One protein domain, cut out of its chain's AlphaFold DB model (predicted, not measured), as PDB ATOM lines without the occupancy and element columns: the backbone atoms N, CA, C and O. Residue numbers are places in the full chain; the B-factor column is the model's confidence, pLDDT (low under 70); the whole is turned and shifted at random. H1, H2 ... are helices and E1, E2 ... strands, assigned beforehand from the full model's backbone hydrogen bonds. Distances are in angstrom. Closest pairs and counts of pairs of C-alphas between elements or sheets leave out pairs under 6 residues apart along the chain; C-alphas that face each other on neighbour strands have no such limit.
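AT A GLANCE: This is residues 74 to 283 of the 298 residues of an uncharacterized protein of Thiotrichales bacterium (UniProt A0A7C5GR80). A small three-stranded antiparallel sheet, E2 - E3 - E4 in order, has the short helix H3 over its inner strand E3, and the other parts are set loosely round this pair. The helical hairpin H5 and H6 makes one end of the longest axis and the loop after H4 the other; H7, H8 and H9 lie off the sheet, and residues 83 to 89, after the lone strand E1, stick out. The 210 printed residues hold nine named helices and four named strands, in the order E1 H1 H2 H3 E2 H4 E3 E4 H5 H6 H7 H8 H9. The class is mixed, with 94 residues, under half, in named elements. The whole is compact, with a radius of gyration of the C-alphas of 18.8 A and spans of 61 by 49 by 39 A.

IN THESE COORDINATES: Find C-alpha 188 at (75.285, 170.509, 113.910); from there E3, residues 188 to 196, runs 22.2 A. Beside it are E2, residues 146 to 151, 16.3 A long, and E4, residues 199 to 202. H3 is residues 131 to 135. H5, residues 206 to 218, starts at C-alpha 206 (82.136, 156.826, 121.998) and is 18.1 A long; H6, residues 224 to 234, is 15.4 A. Look next for E1 at 78 to 82, H1 at 104 to 107, H2 at 119 to 125, H4 at 163 to 172, H7 at 245 to 248, H8 at 265 to 272 and H9 at 275 to 282, ending at C-alpha 282 (99.057, 185.812, 97.781).

HOW THE PARTS SIT: E3 bends by 62 degrees at residue 192, and its pairing is staggered: 188 to 193 pair with E2, 193 to 196 with E4. Look at N 150 and O 189, 2.8 A apart, for E2, and at N 194 and O 201, 2.9 A, for the hairpin E3 and E4. H3 is on the sheet at a height of 9.2 A; the closest C-alphas, Thr 133 and Ala 191, are 5.8 A apart. H5 and H6 touch at Val 212 and Ile 234, C-alphas 7.1 A apart, at a shallow tilt of 18 degrees, opposite ways. H1 and H5 are near each other. H8 is close but not clearly touching to H4, Glu 168 to Arg 267 at 7.7 A between C-alphas; H7 and H9 likewise, Cys 245 to Val 277 at 6.4 A. H2 touches no helix, and E1 pairs with no named strand. Every O i to N i+4 pair is within hydrogen-bond range in H2, H3, H5, H6, H8 and H9, and 5 of 6 in H4; H1 and H7 are too short for one.

THE WHOLE: The C-alphas farthest apart, Asp 176 and Ser 223, are 62.5 A apart. The printed part has no cut. Long links join E1 to H1, H1 to H2, E2 to H4, H4 to E3 and H7 to H8. Mean pLDDT of the printed part is 84.8; residues 74 to 94, 170 to 171, 173 to 184 and 283 are under 70.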
ATOM      1  N   LEU A  74      82.671 183.474 125.038       60.62
ATOM      2  CA  LEU A  74      83.510 183.774 123.879       60.62
ATOM      3  C   LEU A  74      84.211 182.519 123.335       60.62
ATOM      4  O   LEU A  74      85.093 182.638 122.493       60.62
ATOM      5  N   GLY A  75      83.899 181.334 123.861       53.00
ATOM      6  CA  GLY A  75      84.488 180.044 123.506       53.00
ATOM      7  C   GLY A  75      85.839 179.748 124.174       53.00
ATOM      8  O   GLY A  75      86.201 178.579 124.285       53.00
ATOM      9  N   TYR A  76      86.576 180.774 124.624       48.16
ATOM     10  CA  TYR A  76      87.819 180.647 125.409       48.16
ATOM     11  C   TYR A  76      87.701 181.213 126.833       48.16
ATOM     12  O   TYR A  76      88.503 180.884 127.706       48.16
ATOM     13  N   ARG A  77      86.724 182.098 127.079       50.84
ATOM     14  CA  ARG A  77      86.369 182.588 128.415       50.84
ATOM     15  C   ARG A  77      84.913 183.036 128.440       50.84
ATOM     16  O   ARG A  77      84.421 183.607 127.467       50.84
ATOM     17  N   VAL A  78      84.279 182.883 129.595       69.75
ATOM     18  CA  VAL A  78      82.972 183.485 129.873       69.75
ATOM     19  C   VAL A  78      83.193 184.863 130.489       69.75
ATOM     20  O   VAL A  78      83.926 184.986 131.470       69.75
ATOM     21  N   ILE A  79      82.576 185.897 129.918       66.00
ATOM     22  CA  ILE A  79      82.583 187.255 130.473       66.00
ATOM     23  C   ILE A  79      81.188 187.725 130.831       66.00
ATOM     24  O   ILE A  79      80.216 187.374 130.171       66.00
ATOM     25  N   GLU A  80      81.109 188.571 131.851       69.94
ATOM     26  CA  GLU A  80      79.938 189.402 132.089       69.94
ATOM     27  C   GLU A  80      80.167 190.762 131.445       69.94
ATOM     28  O   GLU A  80      81.123 191.461 131.785       69.94
ATOM     29  N   GLN A  81      79.290 191.136 130.520       64.25
ATOM     30  CA  GLN A  81      79.324 192.448 129.887       64.25
ATOM     31  C   GLN A  81      77.946 193.115 129.950       64.25
ATOM     32  O   GLN A  81      76.933 192.408 129.911       64.25
ATOM     33  N   PRO A  82      77.888 194.455 130.063       63.38
ATOM     34  CA  PRO A  82      76.644 195.202 129.920       63.38
ATOM     35  C   PRO A  82      76.015 194.896 128.559       63.38
ATOM     36  O   PRO A  82      76.633 195.158 127.530       63.38
ATOM     37  N   TYR A  83      74.815 194.330 128.547       60.47
ATOM     38  CA  TYR A  83      74.045 194.034 127.352       60.47
ATOM     39  C   TYR A  83      73.189 195.239 126.985       60.47
ATOM     40  O   TYR A  83      72.346 195.688 127.752       60.47
ATOM     41  N   ILE A  84      73.414 195.750 125.781       62.91
ATOM     42  CA  ILE A  84      72.604 196.805 125.176       62.91
ATOM     43  C   ILE A  84      71.978 196.189 123.921       62.91
ATOM     44  O   ILE A  84      72.743 195.842 123.005       62.91
ATOM     45  N   PRO A  85      70.643 196.010 123.875       57.12
ATOM     46  CA  PRO A  85      69.943 195.479 122.710       57.12
ATOM     47  C   PRO A  85      70.279 196.274 121.437       57.12
ATOM     48  O   PRO A  85      70.324 197.501 121.457       57.12
ATOM     49  N   GLY A  86      70.551 195.587 120.323       54.91
ATOM     50  CA  GLY A  86      70.836 196.225 119.026       54.91
ATOM     51  C   GLY A  86      72.205 196.914 118.897       54.91
ATOM     52  O   GLY A  86      72.503 197.487 117.849       54.91
ATOM     53  N   ARG A  87      73.074 196.863 119.918       58.69
ATOM     54  CA  ARG A  87      74.450 197.379 119.818       58.69
ATOM     55  C   ARG A  87      75.299 196.467 118.924       58.69
ATOM     56  O   ARG A  87      75.358 195.266 119.142       58.69
ATOM     57  N   PHE A  88      76.054 197.069 118.003       50.19
ATOM     58  CA  PHE A  88      76.894 196.391 116.999       50.19
ATOM     59  C   PHE A  88      77.877 195.334 117.552       50.19
ATOM     60  O   PHE A  88      78.171 194.355 116.878       50.19
ATOM     61  N   HIS A  89      78.363 195.490 118.789       50.78
ATOM     62  CA  HIS A  89      79.263 194.518 119.436       50.78
ATOM     63  C   HIS A  89      78.536 193.372 120.162       50.78
ATOM     64  O   HIS A  89      79.181 192.446 120.642       50.78
ATOM     65  N   HIS A  90      77.206 193.419 120.239       54.25
ATOM     66  CA  HIS A  90      76.356 192.318 120.682       54.25
ATOM     67  C   HIS A  90      75.684 191.722 119.455       54.25
ATOM     68  O   HIS A  90      74.468 191.801 119.279       54.25
ATOM     69  N   ILE A  91      76.507 191.150 118.578       52.62
ATOM     70  CA  ILE A  91      76.016 190.289 117.511       52.62
ATOM     71  C   ILE A  91      75.337 189.138 118.255       52.62
ATOM     72  O   ILE A  91      76.014 188.389 118.951       52.62
ATOM     73  N   GLY A  92      74.005 189.105 118.261       53.25
ATOM     74  CA  GLY A  92      73.177 188.321 119.184       53.25
ATOM     75  C   GLY A  92      73.228 186.806 118.984       53.25
ATOM     76  O   GLY A  92      72.202 186.151 119.115       53.25
ATOM     77  N   PHE A  93      74.389 186.246 118.649       62.19
ATOM     78  CA  PHE A  93      74.606 184.816 118.540       62.19
ATOM     79  C   PHE A  93      75.558 184.349 119.644       62.19
ATOM     80  O   PHE A  93      76.593 184.955 119.921       62.19
ATOM     81  N   SER A  94      75.185 183.256 120.298       68.44
ATOM     82  CA  SER A  94      76.060 182.500 121.188       68.44
ATOM     83  C   SER A  94      76.667 181.339 120.418       68.44
ATOM     84  O   SER A  94      75.980 180.704 119.617       68.44
ATOM     85  N   ILE A  95      77.930 181.023 120.692       76.38
ATOM     86  CA  ILE A  95      78.548 179.802 120.175       76.38
ATOM     87  C   ILE A  95      77.950 178.635 120.955       76.38
ATOM     88  O   ILE A  95      78.190 178.508 122.155       76.38
ATOM     89  N   GLU A  96      77.157 177.788 120.299       83.56
ATOM     90  CA  GLU A  96      76.663 176.585 120.967       83.56
ATOM     91  C   GLU A  96      77.826 175.660 121.338       83.56
ATOM     92  O   GLU A  96      78.673 175.377 120.477       83.56
ATOM     93  N   PRO A  97      77.860 175.150 122.581       86.88
ATOM     94  CA  PRO A  97      78.839 174.159 122.984       86.88
ATOM     95  C   PRO A  97      78.729 172.892 122.141       86.88
ATOM     96  O   PRO A  97      77.635 172.406 121.854       86.88
ATOM     97  N   ASP A  98      79.878 172.337 121.790       91.81
ATOM     98  CA  ASP A  98      79.981 171.025 121.175       91.81
ATOM     99  C   ASP A  98      80.320 169.979 122.242       91.81
ATOM    100  O   ASP A  98      81.439 169.923 122.755       91.81
ATOM    101  N   LEU A  99      79.315 169.192 122.624       91.94
ATOM    102  CA  LEU A  99      79.439 168.145 123.638       91.94
ATOM    103  C   LEU A  99      79.927 166.820 123.044       91.94
ATOM    104  O   LEU A  99      80.376 165.954 123.797       91.94
ATOM    105  N   ALA A 100      79.849 166.676 121.721       93.31
ATOM    106  CA  ALA A 100      80.231 165.475 120.994       93.31
ATOM    107  C   ALA A 100      81.696 165.497 120.528       93.31
ATOM    108  O   ALA A 100      82.300 164.437 120.360       93.31
ATOM    109  N   SER A 101      82.306 166.677 120.380       94.38
ATOM    110  CA  SER A 101      83.717 166.786 120.007       94.38
ATOM    111  C   SER A 101      84.656 166.432 121.159       94.38
ATOM    112  O   SER A 101      84.726 167.113 122.184       94.38
ATOM    113  N   ILE A 102      85.480 165.407 120.935       94.12
ATOM    114  CA  ILE A 102      86.572 165.024 121.840       94.12
ATOM    115  C   ILE A 102      87.629 166.132 121.981       94.12
ATOM    116  O   ILE A 102      88.243 166.281 123.037       94.12
ATOM    117  N   CYS A 103      87.827 166.931 120.931       94.19
ATOM    118  CA  CYS A 103      88.839 167.981 120.866       94.19
ATOM    119  C   CYS A 103      88.444 169.180 121.735       94.19
ATOM    120  O   CYS A 103      89.260 169.704 122.499       94.19
ATOM    121  N   VAL A 104      87.168 169.574 121.668       93.50
ATOM    122  CA  VAL A 104      86.616 170.721 122.407       93.50
ATOM    123  C   VAL A 104      86.705 170.517 123.921       93.50
ATOM    124  O   VAL A 104      86.904 171.493 124.644       93.50
ATOM    125  N   ARG A 105      86.678 169.265 124.408       91.19
ATOM    126  CA  ARG A 105      86.844 168.930 125.838       91.19
ATOM    127  C   ARG A 105      88.117 169.516 126.456       91.19
ATOM    128  O   ARG A 105      88.120 169.831 127.641       91.19
ATOM    129  N   CYS A 106      89.179 169.656 125.660       92.88
ATOM    130  CA  CYS A 106      90.478 170.161 126.109       92.88
ATOM    131  C   CYS A 106      90.862 171.502 125.464       92.88
ATOM    132  O   CYS A 106      91.592 172.274 126.081       92.88
ATOM    133  N   HIS A 107      90.414 171.774 124.234       92.50
ATOM    134  CA  HIS A 107      90.852 172.933 123.445       92.50
ATOM    135  C   HIS A 107      89.816 174.066 123.342       92.50
ATOM    136  O   HIS A 107      90.167 175.158 122.896       92.50
ATOM    137  N   GLY A 108      88.570 173.844 123.773       90.31
ATOM    138  CA  GLY A 108      87.483 174.820 123.661       90.31
ATOM    139  C   GLY A 108      86.905 174.943 122.245       90.31
ATOM    140  O   GLY A 108      87.348 174.278 121.312       90.31
ATOM    141  N   ASN A 109      85.883 175.793 122.089       88.06
ATOM    142  CA  ASN A 109      85.153 175.957 120.819       88.06
ATOM    143  C   ASN A 109      85.847 176.911 119.827       88.06
ATOM    144  O   ASN A 109      85.470 176.957 118.660       88.06
ATOM    145  N   VAL A 110      86.848 177.672 120.281       89.69
ATOM    146  CA  VAL A 110      87.627 178.621 119.462       89.69
ATOM    147  C   VAL A 110      89.132 178.400 119.666       89.69
ATOM    148  O   VAL A 110      89.824 179.220 120.271       89.69
ATOM    149  N   PRO A 111      89.662 177.251 119.211       90.75
ATOM    150  CA  PRO A 111      91.009 176.809 119.561       90.75
ATOM    151  C   PRO A 111      92.130 177.547 118.809       90.75
ATOM    152  O   PRO A 111      93.307 177.337 119.107       90.75
ATOM    153  N   HIS A 112      91.816 178.379 117.813       91.88
ATOM    154  CA  HIS A 112      92.823 179.045 116.991       91.88
ATOM    155  C   HIS A 112      93.193 180.414 117.568       91.88
ATOM    156  O   HIS A 112      92.423 181.370 117.498       91.88
ATOM    157  N   ASP A 113      94.411 180.531 118.090       87.50
ATOM    158  CA  ASP A 113      94.946 181.765 118.681       87.50
ATOM    159  C   ASP A 113      96.317 182.182 118.116       87.50
ATOM    160  O   ASP A 113      96.699 183.350 118.216       87.50
ATOM    161  N   LYS A 114      97.037 181.246 117.482       83.75
ATOM    162  CA  LYS A 114      98.433 181.421 117.050       83.75
ATOM    163  C   LYS A 114      98.629 182.444 115.931       83.75
ATOM    164  O   LYS A 114      99.561 183.238 116.008       83.75
ATOM    165  N   SER A 115      97.790 182.426 114.890       83.44
ATOM    166  CA  SER A 115      97.838 183.421 113.804       83.44
ATOM    167  C   SER A 115      96.787 184.490 114.049       83.44
ATOM    168  O   SER A 115      95.592 184.198 114.092       83.44
ATOM    169  N   ARG A 116      97.221 185.743 114.194       81.50
ATOM    170  CA  ARG A 116      96.313 186.875 114.428       81.50
ATOM    171  C   ARG A 116      95.447 187.169 113.208       81.50
ATOM    172  O   ARG A 116      94.309 187.599 113.364       81.50
ATOM    173  N   GLU A 117      95.995 186.911 112.032       81.50
ATOM    174  CA  GLU A 117      95.428 187.193 110.720       81.50
ATOM    175  C   GLU A 117      94.346 186.169 110.361       81.50
ATOM    176  O   GLU A 117      93.315 186.530 109.800       81.50
ATOM    177  N   LEU A 118      94.557 184.898 110.724       83.50
ATOM    178  CA  LEU A 118      93.681 183.794 110.324       83.50
ATOM    179  C   LEU A 118      92.763 183.282 111.435       83.50
ATOM    180  O   LEU A 118      91.772 182.622 111.127       83.50
ATOM    181  N   ARG A 119      93.038 183.587 112.711       86.31
ATOM    182  CA  ARG A 119      92.269 183.040 113.847       86.31
ATOM    183  C   ARG A 119      90.763 183.218 113.713       86.31
ATOM    184  O   ARG A 119      90.032 182.292 114.028       86.31
ATOM    185  N   SER A 120      90.291 184.374 113.247       86.12
ATOM    186  CA  SER A 120      88.853 184.640 113.154       86.12
ATOM    187  C   SER A 120      88.199 183.740 112.111       86.12
ATOM    188  O   SER A 120      87.158 183.155 112.385       86.12
ATOM    189  N   PHE A 121      88.846 183.565 110.955       87.81
ATOM    190  CA  PHE A 121      88.366 182.670 109.907       87.81
ATOM    191  C   PHE A 121      88.367 181.218 110.382       87.81
ATOM    192  O   PHE A 121      87.352 180.542 110.268       87.81
ATOM    193  N   LEU A 122      89.466 180.748 110.973       90.94
ATOM    194  CA  LEU A 122      89.573 179.359 111.427       90.94
ATOM    195  C   LEU A 122      88.607 179.056 112.585       90.94
ATOM    196  O   LEU A 122      87.938 178.028 112.580       90.94
ATOM    197  N   ASN A 123      88.458 179.976 113.544       90.94
ATOM    198  CA  ASN A 123      87.492 179.819 114.637       90.94
ATOM    199  C   ASN A 123      86.044 179.839 114.140       90.94
ATOM    200  O   ASN A 123      85.215 179.139 114.706       90.94
ATOM    201  N   MET A 124      85.741 180.580 113.070       89.44
ATOM    202  CA  MET A 124      84.421 180.525 112.441       89.44
ATOM    203  C   MET A 124      84.127 179.129 111.874       89.44
ATOM    204  O   MET A 124      83.025 178.623 112.059       89.44
ATOM    205  N   HIS A 125      85.109 178.478 111.238       93.12
ATOM    206  CA  HIS A 125      84.938 177.116 110.712       93.12
ATOM    207  C   HIS A 125      84.645 176.119 111.833       93.12
ATOM    208  O   HIS A 125      83.789 175.254 111.672       93.12
ATOM    209  N   ALA A 126      85.271 176.289 113.000       92.38
ATOM    210  CA  ALA A 126      85.043 175.431 114.158       92.38
ATOM    211  C   ALA A 126      83.590 175.447 114.677       92.38
ATOM    212  O   ALA A 126      83.248 174.622 115.524       92.38
ATOM    213  N   PHE A 127      82.717 176.342 114.198       90.25
ATOM    214  CA  PHE A 127      81.306 176.369 114.595       90.25
ATOM    215  C   PHE A 127      80.447 175.321 113.880       90.25
ATOM    216  O   PHE A 127      79.528 174.794 114.509       90.25
ATOM    217  N   TYR A 128      80.792 174.970 112.636       91.81
ATOM    218  CA  TYR A 128      80.019 174.070 111.767       91.81
ATOM    219  C   TYR A 128      80.872 172.995 111.062       91.81
ATOM    220  O   TYR A 128      80.325 172.158 110.355       91.81
ATOM    221  N   ILE A 129      82.192 172.976 111.263       94.81
ATOM    222  CA  ILE A 129      83.110 171.930 110.788       94.81
ATOM    223  C   ILE A 129      83.836 171.332 111.993       94.81
ATOM    224  O   ILE A 129      84.294 172.043 112.893       94.81
ATOM    225  N   ALA A 130      83.915 170.008 112.026       96.25
ATOM    226  CA  ALA A 130      84.578 169.273 113.085       96.25
ATOM    227  C   ALA A 130      86.108 169.378 112.993       96.25
ATOM    228  O   ALA A 130      86.679 169.579 111.922       96.25
ATOM    229  N   CYS A 131      86.797 169.253 114.127       95.94
ATOM    230  CA  CYS A 131      88.241 169.488 114.194       95.94
ATOM    231  C   CYS A 131      89.021 168.506 113.308       95.94
ATOM    232  O   CYS A 131      89.970 168.890 112.626       95.94
ATOM    233  N   GLU A 132      88.607 167.245 113.320       95.19
ATOM    234  CA  GLU A 132      89.174 166.144 112.553       95.19
ATOM    235  C   GLU A 132      89.053 166.342 111.042       95.19
ATOM    236  O   GLU A 132      89.971 165.940 110.345       95.19
ATOM    237  N   THR A 133      88.045 167.067 110.545       95.81
ATOM    238  CA  THR A 133      87.938 167.420 109.120       95.81
ATOM    239  C   THR A 133      89.214 168.086 108.610       95.81
ATOM    240  O   THR A 133      89.673 167.780 107.516       95.81
ATOM    241  N   CYS A 134      89.815 168.976 109.408       95.06
ATOM    242  CA  CYS A 134      91.047 169.666 109.029       95.06
ATOM    243  C   CYS A 134      92.302 169.029 109.632       95.06
ATOM    244  O   CYS A 134      93.370 169.084 109.031       95.06
ATOM    245  N   HIS A 135      92.213 168.489 110.847       95.69
ATOM    246  CA  HIS A 135      93.380 168.048 111.609       95.69
ATOM    247  C   HIS A 135      93.685 166.558 111.491       95.69
ATOM    248  O   HIS A 135      94.759 166.142 111.920       95.69
ATOM    249  N   VAL A 136      92.789 165.762 110.919       93.50
ATOM    250  CA  VAL A 136      92.990 164.337 110.664       93.50
ATOM    251  C   VAL A 136      92.825 164.154 109.158       93.50
ATOM    252  O   VAL A 136      91.699 164.029 108.709       93.50
ATOM    253  N   PRO A 137      93.899 164.251 108.355       87.38
ATOM    254  CA  PRO A 137      93.813 164.040 106.913       87.38
ATOM    255  C   PRO A 137      93.707 162.540 106.588       87.38
ATOM    256  O   PRO A 137      94.252 161.729 107.348       87.38
ATOM    257  N   PRO A 138      93.058 162.163 105.473       84.31
ATOM    258  CA  PRO A 138      92.969 160.770 105.053       84.31
ATOM    259  C   PRO A 138      94.355 160.202 104.750       84.31
ATOM    260  O   PRO A 138      95.218 160.869 104.168       84.31
ATOM    261  N   SER A 139      94.582 158.959 105.167       80.12
ATOM    262  CA  SER A 139      95.769 158.210 104.758       80.12
ATOM    263  C   SER A 139      95.548 157.611 103.363       80.12
ATOM    264  O   SER A 139      94.461 157.094 103.115       80.12
ATOM    265  N   PRO A 140      96.564 157.567 102.477       73.12
ATOM    266  CA  PRO A 140      96.465 156.886 101.178       73.12
ATOM    267  C   PRO A 140      96.082 155.399 101.263       73.12
ATOM    268  O   PRO A 140      95.704 154.801 100.262       73.12
ATOM    269  N   GLU A 141      96.241 154.790 102.441       75.44
ATOM    270  CA  GLU A 141      95.944 153.379 102.715       75.44
ATOM    271  C   GLU A 141      94.557 153.161 103.350       75.44
ATOM    272  O   GLU A 141      94.168 152.019 103.593       75.44
ATOM    273  N   GLU A 142      93.824 154.232 103.671       75.75
ATOM    274  CA  GLU A 142      92.498 154.155 104.289       75.75
ATOM    275  C   GLU A 142      91.382 154.195 103.235       75.75
ATOM    276  O   GLU A 142      91.570 154.667 102.115       75.75
ATOM    277  N   ALA A 143      90.212 153.660 103.602       73.62
ATOM    278  CA  ALA A 143      89.013 153.778 102.780       73.62
ATOM    279  C   ALA A 143      88.649 155.253 102.568       73.62
ATOM    280  O   ALA A 143      88.930 156.096 103.424       73.62
ATOM    281  N   GLU A 144      88.000 155.537 101.442       84.12
ATOM    282  CA  GLU A 144      87.456 156.858 101.146       84.12
ATOM    283  C   GLU A 144      86.490 157.296 102.254       84.12
ATOM    284  O   GLU A 144      85.729 156.490 102.798       84.12
ATOM    285  N   TRP A 145      86.585 158.565 102.644       91.19
ATOM    286  CA  TRP A 145      85.763 159.113 103.715       91.19
ATOM    287  C   TRP A 145      84.490 159.721 103.158       91.19
ATOM    288  O   TRP A 145      84.514 160.428 102.158       91.19
ATOM    289  N   ASP A 146      83.401 159.497 103.883       93.06
ATOM    290  CA  ASP A 146      82.126 160.174 103.680       93.06
ATOM    291  C   ASP A 146      81.999 161.309 104.714       93.06
ATOM    292  O   ASP A 146      82.517 161.216 105.834       93.06
ATOM    293  N   PHE A 147      81.321 162.393 104.352       95.81
ATOM    294  CA  PHE A 147      81.125 163.563 105.201       95.81
ATOM    295  C   PHE A 147      79.655 163.719 105.539       95.81
ATOM    296  O   PHE A 147      78.808 163.874 104.665       95.81
ATOM    297  N   ARG A 148      79.345 163.764 106.837       96.56
ATOM    298  CA  ARG A 148      77.968 163.959 107.306       96.56
ATOM    299  C   ARG A 148      77.885 164.993 108.408       96.56
ATOM    300  O   ARG A 148      78.857 165.269 109.114       96.56
ATOM    301  N   TRP A 149      76.693 165.551 108.572       96.81
ATOM    302  CA  TRP A 149      76.367 166.381 109.719       96.81
ATOM    303  C   TRP A 149      76.188 165.509 110.965       96.81
ATOM    304  O   TRP A 149      75.545 164.463 110.899       96.81
ATOM    305  N   TYR A 150      76.711 165.945 112.109       96.12
ATOM    306  CA  TYR A 150      76.340 165.414 113.419       96.12
ATOM    307  C   TYR A 150      75.754 166.495 114.312       96.12
ATOM    308  O   TYR A 150      76.194 167.643 114.284       96.12
ATOM    309  N   ASP A 151      74.797 166.114 115.152       95.12
ATOM    310  CA  ASP A 151      74.226 166.983 116.177       95.12
ATOM    311  C   ASP A 151      75.226 167.203 117.324       95.12
ATOM    312  O   ASP A 151      75.699 166.256 117.955       95.12
ATOM    313  N   LYS A 152      75.528 168.467 117.640       93.31
ATOM    314  CA  LYS A 152      76.576 168.866 118.600       93.31
ATOM    315  C   LYS A 152      76.329 168.381 120.031       93.31
ATOM    316  O   LYS A 152      77.248 168.406 120.850       93.31
ATOM    317  N   LYS A 153      75.102 167.969 120.367       93.06
ATOM    318  CA  LYS A 153      74.737 167.488 121.709       93.06
ATOM    319  C   LYS A 153      74.849 165.973 121.820       93.06
ATOM    320  O   LYS A 153      75.377 165.475 122.809       93.06
ATOM    321  N   SER A 154      74.327 165.255 120.833       93.25
ATOM    322  CA  SER A 154      74.214 163.796 120.836       93.25
ATOM    323  C   SER A 154      75.361 163.090 120.119       93.25
ATOM    324  O   SER A 154      75.586 161.911 120.380       93.25
ATOM    325  N   GLY A 155      76.068 163.776 119.217       93.44
ATOM    326  CA  GLY A 155      77.114 163.197 118.369       93.44
ATOM    327  C   GLY A 155      76.596 162.233 117.302       93.44
ATOM    328  O   GLY A 155      77.392 161.558 116.655       93.44
ATOM    329  N   LYS A 156      75.274 162.137 117.128       94.19
ATOM    330  CA  LYS A 156      74.642 161.278 116.124       94.19
ATOM    331  C   LYS A 156      74.555 161.995 114.788       94.19
ATOM    332  O   LYS A 156      74.495 163.223 114.759       94.19
ATOM    333  N   VAL A 157      74.487 161.212 113.710       95.50
ATOM    334  CA  VAL A 157      74.209 161.728 112.365       95.50
ATOM    335  C   VAL A 157      72.928 162.564 112.406       95.50
ATOM    336  O   VAL A 157      71.919 162.139 112.970       95.50
ATOM    337  N   ALA A 158      73.005 163.756 111.833       94.88
ATOM    338  CA  ALA A 158      71.918 164.705 111.697       94.88
ATOM    339  C   ALA A 158      71.591 164.901 110.214       94.88
ATOM    340  O   ALA A 158      72.433 164.689 109.341       94.88
ATOM    341  N   GLU A 159      70.358 165.315 109.937       94.25
ATOM    342  CA  GLU A 159      69.968 165.751 108.599       94.25
ATOM    343  C   GLU A 159      70.671 167.062 108.225       94.25
ATOM    344  O   GLU A 159      71.123 167.822 109.089       94.25
ATOM    345  N   ASN A 160      70.724 167.346 106.923       92.88
ATOM    346  CA  ASN A 160      71.275 168.595 106.413       92.88
ATOM    347  C   ASN A 160      70.497 169.787 107.010       92.88
ATOM    348  O   ASN A 160      69.264 169.817 106.919       92.88
ATOM    349  N   PRO A 161      71.172 170.780 107.620       90.69
ATOM    350  CA  PRO A 161      70.487 171.884 108.272       90.69
ATOM    351  C   PRO A 161      69.591 172.661 107.308       90.69
ATOM    352  O   PRO A 161      70.067 173.226 106.323       90.69
ATOM    353  N   ARG A 162      68.296 172.771 107.634       85.69
ATOM    354  CA  ARG A 162      67.324 173.507 106.806       85.69
ATOM    355  C   ARG A 162      67.728 174.964 106.563       85.69
ATOM    356  O   ARG A 162      67.516 175.483 105.472       85.69
ATOM    357  N   ALA A 163      68.418 175.559 107.537       83.00
ATOM    358  CA  ALA A 163      68.962 176.908 107.458       83.00
ATOM    359  C   ALA A 163      69.853 177.148 106.224       83.00
ATOM    360  O   ALA A 163      69.948 178.288 105.781       83.00
ATOM    361  N   LEU A 164      70.489 176.116 105.650       83.75
ATOM    362  CA  LEU A 164      71.270 176.247 104.411       83.75
ATOM    363  C   LEU A 164      70.396 176.670 103.222       83.75
ATOM    364  O   LEU A 164      70.823 177.502 102.424       83.75
ATOM    365  N   LEU A 165      69.177 176.133 103.141       83.19
ATOM    366  CA  LEU A 165      68.194 176.461 102.106       83.19
ATOM    367  C   LEU A 165      67.471 177.774 102.424       83.19
ATOM    368  O   LEU A 165      67.238 178.586 101.534       83.19
ATOM    369  N   ASP A 166      67.166 178.018 103.700       80.06
ATOM    370  CA  ASP A 166      66.477 179.244 104.119       80.06
ATOM    371  C   ASP A 166      67.334 180.497 103.853       80.06
ATOM    372  O   ASP A 166      66.813 181.540 103.459       80.06
ATOM    373  N   ILE A 167      68.663 180.395 104.018       72.94
ATOM    374  CA  ILE A 167      69.609 181.459 103.644       72.94
ATOM    375  C   ILE A 167      69.484 181.796 102.155       72.94
ATOM    376  O   ILE A 167      69.468 182.972 101.800       72.94
ATOM    377  N   GLU A 168      69.406 180.789 101.286       75.25
ATOM    378  CA  GLU A 168      69.309 181.006  99.842       75.25
ATOM    379  C   GLU A 168      67.989 181.678  99.460       75.25
ATOM    380  O   GLU A 168      68.013 182.681  98.747       75.25
ATOM    381  N   ALA A 169      66.865 181.206 100.006       75.88
ATOM    382  CA  ALA A 169      65.544 181.789  99.759       75.88
ATOM    383  C   ALA A 169      65.477 183.285 100.135       75.88
ATOM    384  O   ALA A 169      64.818 184.088  99.470       75.88
ATOM    385  N   LEU A 170      66.208 183.692 101.180       69.38
ATOM    386  CA  LEU A 170      66.333 185.099 101.576       69.38
ATOM    387  C   LEU A 170      67.128 185.937 100.565       69.38
ATOM    388  O   LEU A 170      66.816 187.114 100.377       69.38
ATOM    389  N   TYR A 171      68.146 185.364  99.919       68.00
ATOM    390  CA  TYR A 171      68.929 186.059  98.893       68.00
ATOM    391  C   TYR A 171      68.198 186.142  97.550       68.00
ATOM    392  O   TYR A 171      68.355 187.142  96.845       68.00
ATOM    393  N   THR A 172      67.387 185.140  97.202       72.94
ATOM    394  CA  THR A 172      66.587 185.134  95.965       72.94
ATOM    395  C   THR A 172      65.314 185.978  96.067       72.94
ATOM    396  O   THR A 172      64.703 186.283  95.045       72.94
ATOM    397  N   GLY A 173      64.952 186.431  97.274       67.69
ATOM    398  CA  GLY A 173      63.779 187.273  97.512       67.69
ATOM    399  C   GLY A 173      62.466 186.491  97.558       67.69
ATOM    400  O   GLY A 173      61.406 187.074  97.353       67.69
ATOM    401  N   GLU A 174      62.527 185.184  97.821       67.25
ATOM    402  CA  GLU A 174      61.353 184.305  97.920       67.25
ATOM    403  C   GLU A 174      60.593 184.452  99.249       67.25
ATOM    404  O   GLU A 174      59.482 183.941  99.388       67.25
ATOM    405  N   VAL A 175      61.168 185.162 100.226       65.69
ATOM    406  CA  VAL A 175      60.589 185.370 101.559       65.69
ATOM    407  C   VAL A 175      60.389 186.862 101.833       65.69
ATOM    408  O   VAL A 175      61.343 187.639 101.810       65.69
ATOM    409  N   ASP A 176      59.146 187.250 102.137       56.38
ATOM    410  CA  ASP A 176      58.753 188.642 102.424       56.38
ATOM    411  C   ASP A 176      59.309 189.165 103.764       56.38
ATOM    412  O   ASP A 176      59.485 190.374 103.951       56.38
ATOM    413  N   GLU A 177      59.612 188.271 104.710       60.25
ATOM    414  CA  GLU A 177      60.080 188.629 106.049       60.25
ATOM    415  C   GLU A 177      61.592 188.387 106.181       60.25
ATOM    416  O   GLU A 177      62.080 187.256 106.126       60.25
ATOM    417  N   LYS A 178      62.364 189.468 106.362       54.31
ATOM    418  CA  LYS A 178      63.820 189.401 106.558       54.31
ATOM    419  C   LYS A 178      64.146 188.862 107.953       54.31
ATOM    420  O   LYS A 178      64.366 189.636 108.884       54.31
ATOM    421  N   PHE A 179      64.202 187.545 108.100       58.25
ATOM    422  CA  PHE A 179      64.828 186.903 109.253       58.25
ATOM    423  C   PHE A 179      66.341 186.789 109.022       58.25
ATOM    424  O   PHE A 179      66.781 186.533 107.904       58.25
ATOM    425  N   TYR A 180      67.153 186.999 110.062       54.44
ATOM    426  CA  TYR A 180      68.599 186.778 109.988       54.44
ATOM    427  C   TYR A 180      68.890 185.319 110.364       54.44
ATOM    428  O   TYR A 180      68.806 184.982 111.546       54.44
ATOM    429  N   PRO A 181      69.209 184.441 109.398       56.47
ATOM    430  CA  PRO A 181      69.473 183.039 109.674       56.47
ATOM    431  C   PRO A 181      70.701 182.888 110.574       56.47
ATOM    432  O   PRO A 181      71.593 183.739 110.613       56.47
ATOM    433  N   VAL A 182      70.745 181.783 111.317       63.38
ATOM    434  CA  VAL A 182      71.834 181.493 112.248       63.38
ATOM    435  C   VAL A 182      73.119 181.229 111.455       63.38
ATOM    436  O   VAL A 182      73.341 180.131 110.951       63.38
ATOM    437  N   TYR A 183      73.972 182.247 111.311       65.00
ATOM    438  CA  TYR A 183      75.208 182.135 110.537       65.00
ATOM    439  C   TYR A 183      76.192 181.168 111.205       65.00
ATOM    440  O   TYR A 183      76.855 181.502 112.185       65.00
ATOM    441  N   GLY A 184      76.297 179.959 110.649       66.38
ATOM    442  CA  GLY A 184      77.312 178.976 111.027       66.38
ATOM    443  C   GLY A 184      77.088 178.272 112.367       66.38
ATOM    444  O   GLY A 184      77.955 177.515 112.790       66.38
ATOM    445  N   ASN A 185      75.952 178.474 113.038       77.00
ATOM    446  CA  ASN A 185      75.609 177.728 114.250       77.00
ATOM    447  C   ASN A 185      74.316 176.930 114.041       77.00
ATOM    448  O   ASN A 185      73.240 177.311 114.480       77.00
ATOM    449  N   TYR A 186      74.434 175.815 113.326       86.00
ATOM    450  CA  TYR A 186      73.298 174.994 112.899       86.00
ATOM    451  C   TYR A 186      72.805 173.995 113.956       86.00
ATOM    452  O   TYR A 186      72.009 173.117 113.641       86.00
ATOM    453  N   GLY A 187      73.356 174.024 115.173       89.56
ATOM    454  CA  GLY A 187      73.242 172.910 116.124       89.56
ATOM    455  C   GLY A 187      73.985 171.638 115.694       89.56
ATOM    456  O   GLY A 187      74.072 170.686 116.465       89.56
ATOM    457  N   ALA A 188      74.591 171.640 114.505       93.56
ATOM    458  CA  ALA A 188      75.285 170.509 113.910       93.56
ATOM    459  C   ALA A 188      76.630 170.919 113.287       93.56
ATOM    460  O   ALA A 188      76.861 172.101 113.006       93.56
ATOM    461  N   LYS A 189      77.515 169.939 113.070       95.31
ATOM    462  CA  LYS A 189      78.800 170.111 112.374       95.31
ATOM    463  C   LYS A 189      79.041 169.028 111.334       95.31
ATOM    464  O   LYS A 189      78.646 167.890 111.539       95.31
ATOM    465  N   VAL A 190      79.760 169.375 110.274       96.25
ATOM    466  CA  VAL A 190      80.267 168.427 109.277       96.25
ATOM    467  C   VAL A 190      81.493 167.704 109.827       96.25
ATOM    468  O   VAL A 190      82.469 168.364 110.201       96.25
ATOM    469  N   ALA A 191      81.471 166.372 109.827       96.69
ATOM    470  CA  ALA A 191      82.610 165.526 110.177       96.69
ATOM    471  C   ALA A 191      82.832 164.397 109.159       96.69
ATOM    472  O   ALA A 191      81.861 163.892 108.590       96.69
ATOM    473  N   PRO A 192      84.094 163.968 108.978       95.75
ATOM    474  CA  PRO A 192      84.426 162.771 108.231       95.75
ATOM    475  C   PRO A 192      84.041 161.504 109.002       95.75
ATOM    476  O   PRO A 192      84.109 161.429 110.239       95.75
ATOM    477  N   GLY A 193      83.713 160.471 108.246       93.88
ATOM    478  CA  GLY A 193      83.471 159.124 108.721       93.88
ATOM    479  C   GLY A 193      83.741 158.095 107.635       93.88
ATOM    480  O   GLY A 193      84.145 158.418 106.522       93.88
ATOM    481  N   VAL A 194      83.531 156.838 107.993       92.12
ATOM    482  CA  VAL A 194      83.660 155.702 107.084       92.12
ATOM    483  C   VAL A 194      82.354 154.926 107.069       92.12
ATOM    484  O   VAL A 194      81.680 154.809 108.098       92.12
ATOM    485  N   ASP A 195      82.005 154.396 105.904       88.19
ATOM    486  CA  ASP A 195      80.947 153.402 105.785       88.19
ATOM    487  C   ASP A 195      81.522 152.020 106.135       88.19
ATOM    488  O   ASP A 195      82.462 151.540 105.498       88.19
ATOM    489  N   ASP A 196      80.994 151.408 107.195       83.81
ATOM    490  CA  ASP A 196      81.361 150.065 107.639       83.81
ATOM    491  C   ASP A 196      80.174 149.126 107.392       83.81
ATOM    492  O   ASP A 196      79.283 148.983 108.230       83.81
ATOM    493  N   PHE A 197      80.145 148.508 106.206       82.75
ATOM    494  CA  PHE A 197      79.104 147.565 105.771       82.75
ATOM    495  C   PHE A 197      77.672 148.141 105.779       82.75
ATOM    496  O   PHE A 197      76.723 147.465 106.184       82.75
ATOM    497  N   GLY A 198      77.500 149.373 105.299       83.50
ATOM    498  CA  GLY A 198      76.216 150.074 105.219       83.50
ATOM    499  C   GLY A 198      75.838 150.833 106.491       83.50
ATOM    500  O   GLY A 198      74.755 151.419 106.555       83.50
ATOM    501  N   GLU A 199      76.704 150.831 107.507       88.75
ATOM    502  CA  GLU A 199      76.560 151.659 108.699       88.75
ATOM    503  C   GLU A 199      77.648 152.738 108.721       88.75
ATOM    504  O   GLU A 199      78.835 152.462 108.900       88.75
ATOM    505  N   PHE A 200      77.236 153.997 108.575       91.69
ATOM    506  CA  PHE A 200      78.148 155.130 108.667       91.69
ATOM    507  C   PHE A 200      78.603 155.360 110.113       91.69
ATOM    508  O   PHE A 200      77.782 155.453 111.032       91.69
ATOM    509  N   ARG A 201      79.912 155.540 110.306       92.06
ATOM    510  CA  ARG A 201      80.506 155.893 111.599       92.06
ATOM    511  C   ARG A 201      81.496 157.039 111.452       92.06
ATOM    512  O   ARG A 201      82.438 156.963 110.667       92.06
ATOM    513  N   PHE A 202      81.323 158.075 112.270       94.56
ATOM    514  CA  PHE A 202      82.284 159.171 112.363       94.56
ATOM    515  C   PHE A 202      83.651 158.690 112.855       94.56
ATOM    516  O   PHE A 202      83.757 157.738 113.634       94.56
ATOM    517  N   LEU A 203      84.711 159.405 112.465       91.25
ATOM    518  CA  LEU A 203      86.061 159.144 112.981       91.25
ATOM    519  C   LEU A 203      86.177 159.395 114.493       91.25
ATOM    520  O   LEU A 203      87.077 158.853 115.143       91.25
ATOM    521  N   HIS A 204      85.283 160.218 115.045       87.81
ATOM    522  CA  HIS A 204      85.116 160.425 116.476       87.81
ATOM    523  C   HIS A 204      83.965 159.549 116.995       87.81
ATOM    524  O   HIS A 204      82.812 159.711 116.607       87.81
ATOM    525  N   GLY A 205      84.276 158.614 117.892       87.56
ATOM    526  CA  GLY A 205      83.292 157.704 118.469       87.56
ATOM    527  C   GLY A 205      83.226 157.763 119.992       87.56
ATOM    528  O   GLY A 205      84.004 158.440 120.672       87.56
ATOM    529  N   GLU A 206      82.303 156.980 120.549       90.00
ATOM    530  CA  GLU A 206      82.136 156.826 121.998       90.00
ATOM    531  C   GLU A 206      83.415 156.294 122.665       90.00
ATOM    532  O   GLU A 206      83.786 156.712 123.762       90.00
ATOM    533  N   LYS A 207      84.149 155.411 121.981       91.31
ATOM    534  CA  LYS A 207      85.405 154.838 122.479       91.31
ATOM    535  C   LYS A 207      86.480 155.907 122.682       91.31
ATOM    536  O   LYS A 207      87.134 155.927 123.727       91.31
ATOM    537  N   GLU A 208      86.663 156.789 121.703       92.25
ATOM    538  CA  GLU A 208      87.590 157.919 121.770       92.25
ATOM    539  C   GLU A 208      87.164 158.899 122.869       92.25
ATOM    540  O   GLU A 208      87.998 159.307 123.680       92.25
ATOM    541  N   MET A 209      85.866 159.210 122.957       93.50
ATOM    542  CA  MET A 209      85.315 160.084 123.995       93.50
ATOM    543  C   MET A 209      85.539 159.520 125.404       93.50
ATOM    544  O   MET A 209      86.024 160.231 126.285       93.50
ATOM    545  N   ASN A 210      85.276 158.230 125.619       95.38
ATOM    546  CA  ASN A 210      85.516 157.558 126.897       95.38
ATOM    547  C   ASN A 210      87.002 157.576 127.279       95.38
ATOM    548  O   ASN A 210      87.346 157.789 128.443       95.38
ATOM    549  N   PHE A 211      87.903 157.412 126.304       95.62
ATOM    550  CA  PHE A 211      89.339 157.524 126.550       95.62
ATOM    551  C   PHE A 211      89.744 158.941 126.981       95.62
ATOM    552  O   PHE A 211      90.534 159.089 127.918       95.62
ATOM    553  N   VAL A 212      89.206 159.974 126.322       95.38
ATOM    554  CA  VAL A 212      89.469 161.384 126.653       95.38
ATOM    555  C   VAL A 212      88.895 161.754 128.018       95.38
ATOM    556  O   VAL A 212      89.612 162.352 128.817       95.38
ATOM    557  N   ASN A 213      87.662 161.351 128.334       95.44
ATOM    558  CA  ASN A 213      87.054 161.604 129.644       95.44
ATOM    559  C   ASN A 213      87.890 160.971 130.767       95.44
ATOM    560  O   ASN A 213      88.253 161.660 131.717       95.44
ATOM    561  N   ARG A 214      88.320 159.712 130.604       95.88
ATOM    562  CA  ARG A 214      89.224 159.060 131.565       95.88
ATOM    563  C   ARG A 214      90.550 159.806 131.713       95.88
ATOM    564  O   ARG A 214      91.045 159.963 132.824       95.88
ATOM    565  N   TYR A 215      91.138 160.276 130.609       96.44
ATOM    566  CA  TYR A 215      92.344 161.103 130.683       96.44
ATOM    567  C   TYR A 215      92.091 162.372 131.508       96.44
ATOM    568  O   TYR A 215      92.892 162.680 132.385       96.44
ATOM    569  N   ILE A 216      90.984 163.078 131.269       95.38
ATOM    570  CA  ILE A 216      90.637 164.313 131.983       95.38
ATOM    571  C   ILE A 216      90.458 164.063 133.486       95.38
ATOM    572  O   ILE A 216      90.950 164.861 134.282       95.38
ATOM    573  N   GLU A 217      89.805 162.964 133.865       96.38
ATOM    574  CA  GLU A 217      89.556 162.582 135.262       96.38
ATOM    575  C   GLU A 217      90.830 162.158 136.006       96.38
ATOM    576  O   GLU A 217      91.007 162.466 137.186       96.38
ATOM    577  N   GLU A 218      91.734 161.443 135.332       95.50
ATOM    578  CA  GLU A 218      92.918 160.863 135.970       95.50
ATOM    579  C   GLU A 218      94.171 161.740 135.854       95.50
ATOM    580  O   GLU A 218      95.129 161.515 136.601       95.50
ATOM    581  N   GLN A 219      94.201 162.731 134.950       94.88
ATOM    582  CA  GLN A 219      95.435 163.429 134.563       94.88
ATOM    583  C   GLN A 219      96.235 163.988 135.734       94.88
ATOM    584  O   GLN A 219      97.459 163.986 135.656       94.88
ATOM    585  N   ASP A 220      95.613 164.430 136.824       95.38
ATOM    586  CA  ASP A 220      96.328 165.011 137.967       95.38
ATOM    587  C   ASP A 220      97.085 163.971 138.802       95.38
ATOM    588  O   ASP A 220      98.079 164.298 139.448       95.38
ATOM    589  N   ARG A 221      96.670 162.702 138.734       95.94
ATOM    590  CA  ARG A 221      97.262 161.578 139.480       95.94
ATOM    591  C   ARG A 221      98.304 160.802 138.674       95.94
ATOM    592  O   ARG A 221      99.004 159.954 139.220       95.94
ATOM    593  N   LEU A 222      98.396 161.056 137.370       94.62
ATOM    594  CA  LEU A 222      99.307 160.353 136.471       94.62
ATOM    595  C   LEU A 222     100.733 160.913 136.540       94.62
ATOM    596  O   LEU A 222     100.939 162.125 136.621       94.62
ATOM    597  N   SER A 223     101.727 160.028 136.401       96.81
ATOM    598  CA  SER A 223     103.116 160.449 136.183       96.81
ATOM    599  C   SER A 223     103.262 161.176 134.834       96.81
ATOM    600  O   SER A 223     102.471 160.923 133.914       96.81
ATOM    601  N   PRO A 224     104.270 162.052 134.665       96.38
ATOM    602  CA  PRO A 224     104.517 162.748 133.400       96.38
ATOM    603  C   PRO A 224     104.619 161.808 132.186       96.38
ATOM    604  O   PRO A 224     104.090 162.112 131.115       96.38
ATOM    605  N   GLU A 225     105.228 160.635 132.362       95.94
ATOM    606  CA  GLU A 225     105.406 159.622 131.318       95.94
ATOM    607  C   GLU A 225     104.058 159.045 130.881       95.94
ATOM    608  O   GLU A 225     103.771 158.987 129.683       95.94
ATOM    609  N   ARG A 226     103.193 158.687 131.842       95.31
ATOM    610  CA  ARG A 226     101.840 158.185 131.555       95.31
ATOM    611  C   ARG A 226     100.977 159.249 130.885       95.31
ATOM    612  O   ARG A 226     100.309 158.942 129.898       95.31
ATOM    613  N   LYS A 227     101.039 160.509 131.344       95.69
ATOM    614  CA  LYS A 227     100.342 161.627 130.678       95.69
ATOM    615  C   LYS A 227     100.782 161.749 129.221       95.69
ATOM    616  O   LYS A 227      99.943 161.864 128.333       95.69
ATOM    617  N   SER A 228     102.089 161.692 128.964       95.88
ATOM    618  CA  SER A 228     102.648 161.763 127.609       95.88
ATOM    619  C   SER A 228     102.166 160.608 126.725       95.88
ATOM    620  O   SER A 228     101.717 160.839 125.603       95.88
ATOM    621  N   GLN A 229     102.174 159.372 127.233       96.31
ATOM    622  CA  GLN A 229     101.673 158.202 126.502       96.31
ATOM    623  C   GLN A 229     100.182 158.320 126.162       96.31
ATOM    624  O   GLN A 229      99.800 158.099 125.014       96.31
ATOM    625  N   MET A 230      99.342 158.728 127.115       96.38
ATOM    626  CA  MET A 230      97.909 158.914 126.866       96.38
ATOM    627  C   MET A 230      97.649 160.030 125.854       96.38
ATOM    628  O   MET A 230      96.865 159.841 124.925       96.38
ATOM    629  N   LYS A 231      98.363 161.159 125.958       95.19
ATOM    630  CA  LYS A 231      98.290 162.236 124.962       95.19
ATOM    631  C   LYS A 231      98.686 161.753 123.570       95.19
ATOM    632  O   LYS A 231      98.022 162.131 122.610       95.19
ATOM    633  N   LYS A 232      99.713 160.906 123.440       95.56
ATOM    634  CA  LYS A 232     100.092 160.314 122.145       95.56
ATOM    635  C   LYS A 232      98.970 159.470 121.545       95.56
ATOM    636  O   LYS A 232      98.770 159.533 120.341       95.56
ATOM    637  N   VAL A 233      98.223 158.725 122.362       94.56
ATOM    638  CA  VAL A 233      97.067 157.947 121.885       94.56
ATOM    639  C   VAL A 233      95.946 158.866 121.396       94.56
ATOM    640  O   VAL A 233      95.431 158.637 120.305       94.56
ATOM    641  N   ILE A 234      95.613 159.917 122.156       94.25
ATOM    642  CA  ILE A 234      94.573 160.899 121.788       94.25
ATOM    643  C   ILE A 234      94.912 161.578 120.456       94.25
ATOM    644  O   ILE A 234      94.060 161.695 119.584       94.25
ATOM    645  N   HIS A 235      96.172 161.974 120.268       94.88
ATOM    646  CA  HIS A 235      96.611 162.726 119.088       94.88
ATOM    647  C   HIS A 235      97.178 161.846 117.967       94.88
ATOM    648  O   HIS A 235      97.756 162.374 117.026       94.88
ATOM    649  N   ARG A 236      97.042 160.515 118.033       92.69
ATOM    650  CA  ARG A 236      97.741 159.597 117.110       92.69
ATOM    651  C   ARG A 236      97.412 159.824 115.628       92.69
ATOM    652  O   ARG A 236      98.245 159.533 114.784       92.69
ATOM    653  N   ARG A 237      96.198 160.309 115.335       90.62
ATOM    654  CA  ARG A 237      95.717 160.623 113.978       90.62
ATOM    655  C   ARG A 237      95.815 162.112 113.634       90.62
ATOM    656  O   ARG A 237      95.519 162.502 112.514       90.62
ATOM    657  N   VAL A 238      96.201 162.949 114.596       93.31
ATOM    658  CA  VAL A 238      96.246 164.400 114.414       93.31
ATOM    659  C   VAL A 238      97.527 164.776 113.677       93.31
ATOM    660  O   VAL A 238      98.636 164.552 114.164       93.31
ATOM    661  N   SER A 239      97.367 165.387 112.510       92.06
ATOM    662  CA  SER A 239      98.453 165.913 111.696       92.06
ATOM    663  C   SER A 239      98.896 167.296 112.173       92.06
ATOM    664  O   SER A 239      98.096 168.155 112.554       92.06
ATOM    665  N   THR A 240     100.202 167.549 112.088       87.50
ATOM    666  CA  THR A 240     100.783 168.891 112.251       87.50
ATOM    667  C   THR A 240     100.611 169.762 111.006       87.50
ATOM    668  O   THR A 240     100.792 170.977 111.082       87.50
ATOM    669  N   LYS A 241     100.250 169.152 109.872       90.31
ATOM    670  CA  LYS A 241      99.897 169.808 108.612       90.31
ATOM    671  C   LYS A 241      98.397 169.605 108.377       90.31
ATOM    672  O   LYS A 241      98.024 168.542 107.880       90.31
ATOM    673  N   PRO A 242      97.547 170.550 108.809       92.12
ATOM    674  CA  PRO A 242      96.115 170.437 108.587       92.12
ATOM    675  C   PRO A 242      95.771 170.668 107.114       92.12
ATOM    676  O   PRO A 242      96.578 171.240 106.375       92.12
ATOM    677  N   ILE A 243      94.550 170.297 106.737       93.25
ATOM    678  CA  ILE A 243      93.931 170.680 105.466       93.25
ATOM    679  C   ILE A 243      93.971 172.211 105.320       93.25
ATOM    680  O   ILE A 243      93.663 172.965 106.248       93.25
ATOM    681  N   GLN A 244      94.418 172.670 104.160       91.50
ATOM    682  CA  GLN A 244      94.593 174.063 103.777       91.50
ATOM    683  C   GLN A 244      93.345 174.599 103.075       91.50
ATOM    684  O   GLN A 244      92.567 173.859 102.484       91.50
ATOM    685  N   CYS A 245      93.197 175.927 103.042       91.31
ATOM    686  CA  CYS A 245      92.010 176.576 102.477       91.31
ATOM    687  C   CYS A 245      91.676 176.109 101.047       91.31
ATOM    688  O   CYS A 245      90.513 175.902 100.743       91.31
ATOM    689  N   ARG A 246      92.683 175.927 100.180       91.25
ATOM    690  CA  ARG A 246      92.493 175.498  98.777       91.25
ATOM    691  C   ARG A 246      91.979 174.071  98.640       91.25
ATOM    692  O   ARG A 246      91.357 173.769  97.637       91.25
ATOM    693  N   GLU A 247      92.251 173.202  99.605       92.44
ATOM    694  CA  GLU A 247      91.809 171.809  99.518       92.44
ATOM    695  C   GLU A 247      90.278 171.735  99.612       92.44
ATOM    696  O   GLU A 247      89.672 170.989  98.861       92.44
ATOM    697  N   CYS A 248      89.631 172.591 100.414       93.31
ATOM    698  CA  CYS A 248      88.162 172.690 100.445       93.31
ATOM    699  C   CYS A 248      87.602 173.739  99.469       93.31
ATOM    700  O   CYS A 248      86.548 173.541  98.877       93.31
ATOM    701  N   HIS A 249      88.276 174.881  99.322       93.88
ATOM    702  CA  HIS A 249      87.825 176.010  98.505       93.88
ATOM    703  C   HIS A 249      88.479 175.981  97.121       93.88
ATOM    704  O   HIS A 249      89.281 176.856  96.778       93.88
ATOM    705  N   ASN A 250      88.163 174.944  96.348       90.81
ATOM    706  CA  ASN A 250      88.507 174.846  94.935       90.81
ATOM    707  C   ASN A 250      87.314 174.303  94.139       90.81
ATOM    708  O   ASN A 250      86.443 173.644  94.697       90.81
ATOM    709  N   ALA A 251      87.260 174.633  92.850       88.88
ATOM    710  CA  ALA A 251      86.127 174.301  91.989       88.88
ATOM    711  C   ALA A 251      86.266 172.954  91.261       88.88
ATOM    712  O   ALA A 251      85.294 172.504  90.667       88.88
ATOM    713  N   GLU A 252      87.457 172.349  91.257       89.44
ATOM    714  CA  GLU A 252      87.734 171.128  90.489       89.44
ATOM    715  C   GLU A 252      87.373 169.880  91.296       89.44
ATOM    716  O   GLU A 252      86.581 169.059  90.845       89.44
ATOM    717  N   GLU A 253      87.924 169.765  92.502       90.25
ATOM    718  CA  GLU A 253      87.755 168.624  93.397       90.25
ATOM    719  C   GLU A 253      87.837 169.124  94.854       90.25
ATOM    720  O   GLU A 253      88.902 169.103  95.488       90.25
ATOM    721  N   PRO A 254      86.743 169.699  95.389       93.12
ATOM    722  CA  PRO A 254      86.713 170.154  96.769       93.12
ATOM    723  C   PRO A 254      86.764 168.956  97.720       93.12
ATOM    724  O   PRO A 254      85.972 168.028  97.613       93.12
ATOM    725  N   TYR A 255      87.645 169.025  98.718       93.69
ATOM    726  CA  TYR A 255      87.777 168.010  99.768       93.69
ATOM    727  C   TYR A 255      86.472 167.763 100.547       93.69
ATOM    728  O   TYR A 255      86.268 166.685 101.089       93.69
ATOM    729  N   ILE A 256      85.599 168.774 100.626       94.00
ATOM    730  CA  ILE A 256      84.283 168.663 101.254       94.00
ATOM    731  C   ILE A 256      83.221 168.537 100.148       94.00
ATOM    732  O   ILE A 256      83.104 169.464  99.338       94.00
ATOM    733  N   PRO A 257      82.394 167.472 100.145       94.44
ATOM    734  CA  PRO A 257      81.339 167.276  99.154       94.44
ATOM    735  C   PRO A 257      80.130 168.164  99.484       94.44
ATOM    736  O   PRO A 257      79.147 167.742 100.092       94.44
ATOM    737  N   PHE A 258      80.212 169.449  99.133       94.62
ATOM    738  CA  PHE A 258      79.198 170.438  99.518       94.62
ATOM    739  C   PHE A 258      77.784 170.092  99.021       94.62
ATOM    740  O   PHE A 258      76.818 170.329  99.745       94.62
ATOM    741  N   GLU A 259      77.652 169.524  97.821       93.62
ATOM    742  CA  GLU A 259      76.352 169.132  97.261       93.62
ATOM    743  C   GLU A 259      75.665 168.058  98.115       93.62
ATOM    744  O   GLU A 259      74.510 168.220  98.508       93.62
ATOM    745  N   GLU A 260      76.401 167.018  98.503       93.81
ATOM    746  CA  GLU A 260      75.901 165.923  99.346       93.81
ATOM    747  C   GLU A 260      75.523 166.412 100.754       93.81
ATOM    748  O   GLU A 260      74.536 165.974 101.353       93.81
ATOM    749  N   LEU A 261      76.248 167.417 101.250       94.81
ATOM    750  CA  LEU A 261      75.976 168.091 102.522       94.81
ATOM    751  C   LEU A 261      74.795 169.074 102.470       94.81
ATOM    752  O   LEU A 261      74.496 169.720 103.480       94.81
ATOM    753  N   GLY A 262      74.116 169.181 101.323       92.69
ATOM    754  CA  GLY A 262      72.892 169.960 101.150       92.69
ATOM    755  C   GLY A 262      73.121 171.447 100.904       92.69
ATOM    756  O   GLY A 262      72.194 172.238 101.085       92.69
ATOM    757  N   TYR A 263      74.336 171.848 100.520       91.62
ATOM    758  CA  TYR A 263      74.578 173.221 100.093       91.62
ATOM    759  C   TYR A 263      73.974 173.444  98.705       91.62
ATOM    760  O   TYR A 263      74.193 172.634  97.804       91.62
ATOM    761  N   PRO A 264      73.255 174.553  98.488       90.06
ATOM    762  CA  PRO A 264      72.681 174.817  97.182       90.06
ATOM    763  C   PRO A 264      73.735 175.264  96.157       90.06
ATOM    764  O   PRO A 264      74.758 175.837  96.545       90.06
ATOM    765  N   PRO A 265      73.496 175.078  94.841       90.06
ATOM    766  CA  PRO A 265      74.497 175.334  93.800       90.06
ATOM    767  C   PRO A 265      75.086 176.749  93.814       90.06
ATOM    768  O   PRO A 265      76.290 176.926  93.617       90.06
ATOM    769  N   SER A 266      74.255 177.760  94.091       86.62
ATOM    770  CA  SER A 266      74.691 179.156  94.232       86.62
ATOM    771  C   SER A 266      75.744 179.293  95.338       86.62
ATOM    772  O   SER A 266      76.823 179.853  95.131       86.62
ATOM    773  N   ARG A 267      75.482 178.673  96.491       87.19
ATOM    774  CA  ARG A 267      76.368 178.679  97.647       87.19
ATOM    775  C   ARG A 267      77.624 177.847  97.425       87.19
ATOM    776  O   ARG A 267      78.691 178.270  97.860       87.19
ATOM    777  N   ILE A 268      77.528 176.707  96.740       91.12
ATOM    778  CA  ILE A 268      78.708 175.920  96.349       91.12
ATOM    779  C   ILE A 268      79.634 176.783  95.490       91.12
ATOM    780  O   ILE A 268      80.832 176.836  95.756       91.12
ATOM    781  N   SER A 269      79.086 177.507  94.510       89.31
ATOM    782  CA  SER A 269      79.868 178.398  93.649       89.31
ATOM    783  C   SER A 269      80.588 179.491  94.446       89.31
ATOM    784  O   SER A 269      81.773 179.736  94.221       89.31
ATOM    785  N   GLU A 270      79.916 180.106  95.422       87.31
ATOM    786  CA  GLU A 270      80.545 181.082  96.319       87.31
ATOM    787  C   GLU A 270      81.654 180.455  97.168       87.31
ATOM    788  O   GLU A 270      82.735 181.030  97.288       87.31
ATOM    789  N   LEU A 271      81.395 179.280  97.751       89.62
ATOM    790  CA  LEU A 271      82.333 178.578  98.624       89.62
ATOM    791  C   LEU A 271      83.565 178.080  97.868       89.62
ATOM    792  O   LEU A 271      84.650 178.076  98.437       89.62
ATOM    793  N   THR A 272      83.454 177.690  96.604       90.62
ATOM    794  CA  THR A 272      84.609 177.224  95.823       90.62
ATOM    795  C   THR A 272      85.382 178.367  95.159       90.62
ATOM    796  O   THR A 272      86.557 178.197  94.842       90.62
ATOM    797  N   ASN A 273      84.782 179.561  95.039       83.81
ATOM    798  CA  ASN A 273      85.376 180.740  94.393       83.81
ATOM    799  C   ASN A 273      85.593 181.932  95.345       83.81
ATOM    800  O   ASN A 273      85.390 183.093  94.979       83.81
ATOM    801  N   VAL A 274      86.034 181.687  96.584       80.94
ATOM    802  CA  VAL A 274      86.189 182.772  97.567       80.94
ATOM    803  C   VAL A 274      87.470 183.582  97.324       80.94
ATOM    804  O   VAL A 274      88.589 183.105  97.534       80.94
ATOM    805  N   ALA A 275      87.321 184.871  96.998       79.62
ATOM    806  CA  ALA A 275      88.443 185.799  96.804       79.62
ATOM    807  C   ALA A 275      89.399 185.874  98.016       79.62
ATOM    808  O   ALA A 275      90.609 186.045  97.849       79.62
ATOM    809  N   VAL A 276      88.873 185.681  99.233       78.75
ATOM    810  CA  VAL A 276      89.658 185.693 100.477       78.75
ATOM    811  C   VAL A 276      90.750 184.620 100.491       78.75
ATOM    812  O   VAL A 276      91.841 184.872 100.994       78.75
ATOM    813  N   VAL A 277      90.505 183.451  99.887       79.31
ATOM    814  CA  VAL A 277      91.484 182.356  99.819       79.31
ATOM    815  C   VAL A 277      92.667 182.786  98.959       79.31
ATOM    816  O   VAL A 277      93.823 182.675  99.376       79.31
ATOM    817  N   GLY A 278      92.375 183.390  97.804       74.81
ATOM    818  CA  GLY A 278      93.381 183.991  96.938       74.81
ATOM    819  C   GLY A 278      94.177 185.091  97.643       74.81
ATOM    820  O   GLY A 278      95.400 185.129  97.513       74.81
ATOM    821  N   MET A 279      93.510 185.948  98.421       78.88
ATOM    822  CA  MET A 279      94.167 187.019  99.174       78.88
ATOM    823  C   MET A 279      95.102 186.484 100.260       78.88
ATOM    824  O   MET A 279      96.267 186.867 100.281       78.88
ATOM    825  N   ILE A 280      94.627 185.571 101.112       77.44
ATOM    826  CA  ILE A 280      95.409 184.969 102.208       77.44
ATOM    827  C   ILE A 280      96.677 184.291 101.678       77.44
ATOM    828  O   ILE A 280      97.730 184.326 102.309       77.44
ATOM    829  N   GLN A 281      96.591 183.666 100.506       72.00
ATOM    830  CA  GLN A 281      97.717 182.929  99.942       72.00
ATOM    831  C   GLN A 281      98.701 183.816  99.186       72.00
ATOM    832  O   GLN A 281      99.891 183.503  99.147       72.00
ATOM    833  N   LYS A 282      98.215 184.888  98.552       70.25
ATOM    834  CA  LYS A 282      99.057 185.812  97.781       70.25
ATOM    835  C   LYS A 282      99.710 186.873  98.664       70.25
ATOM    836  O   LYS A 282     100.853 187.238  98.410       70.25
ATOM    837  N   TYR A 283      99.018 187.347  99.697       64.69
ATOM    838  CA  TYR A 283      99.470 188.450 100.539       64.69
ATOM    839  C   TYR A 283      99.777 187.949 101.950       64.69
ATOM    840  O   TYR A 283      98.877 187.659 102.732       64.69
TER     841      TYR A 283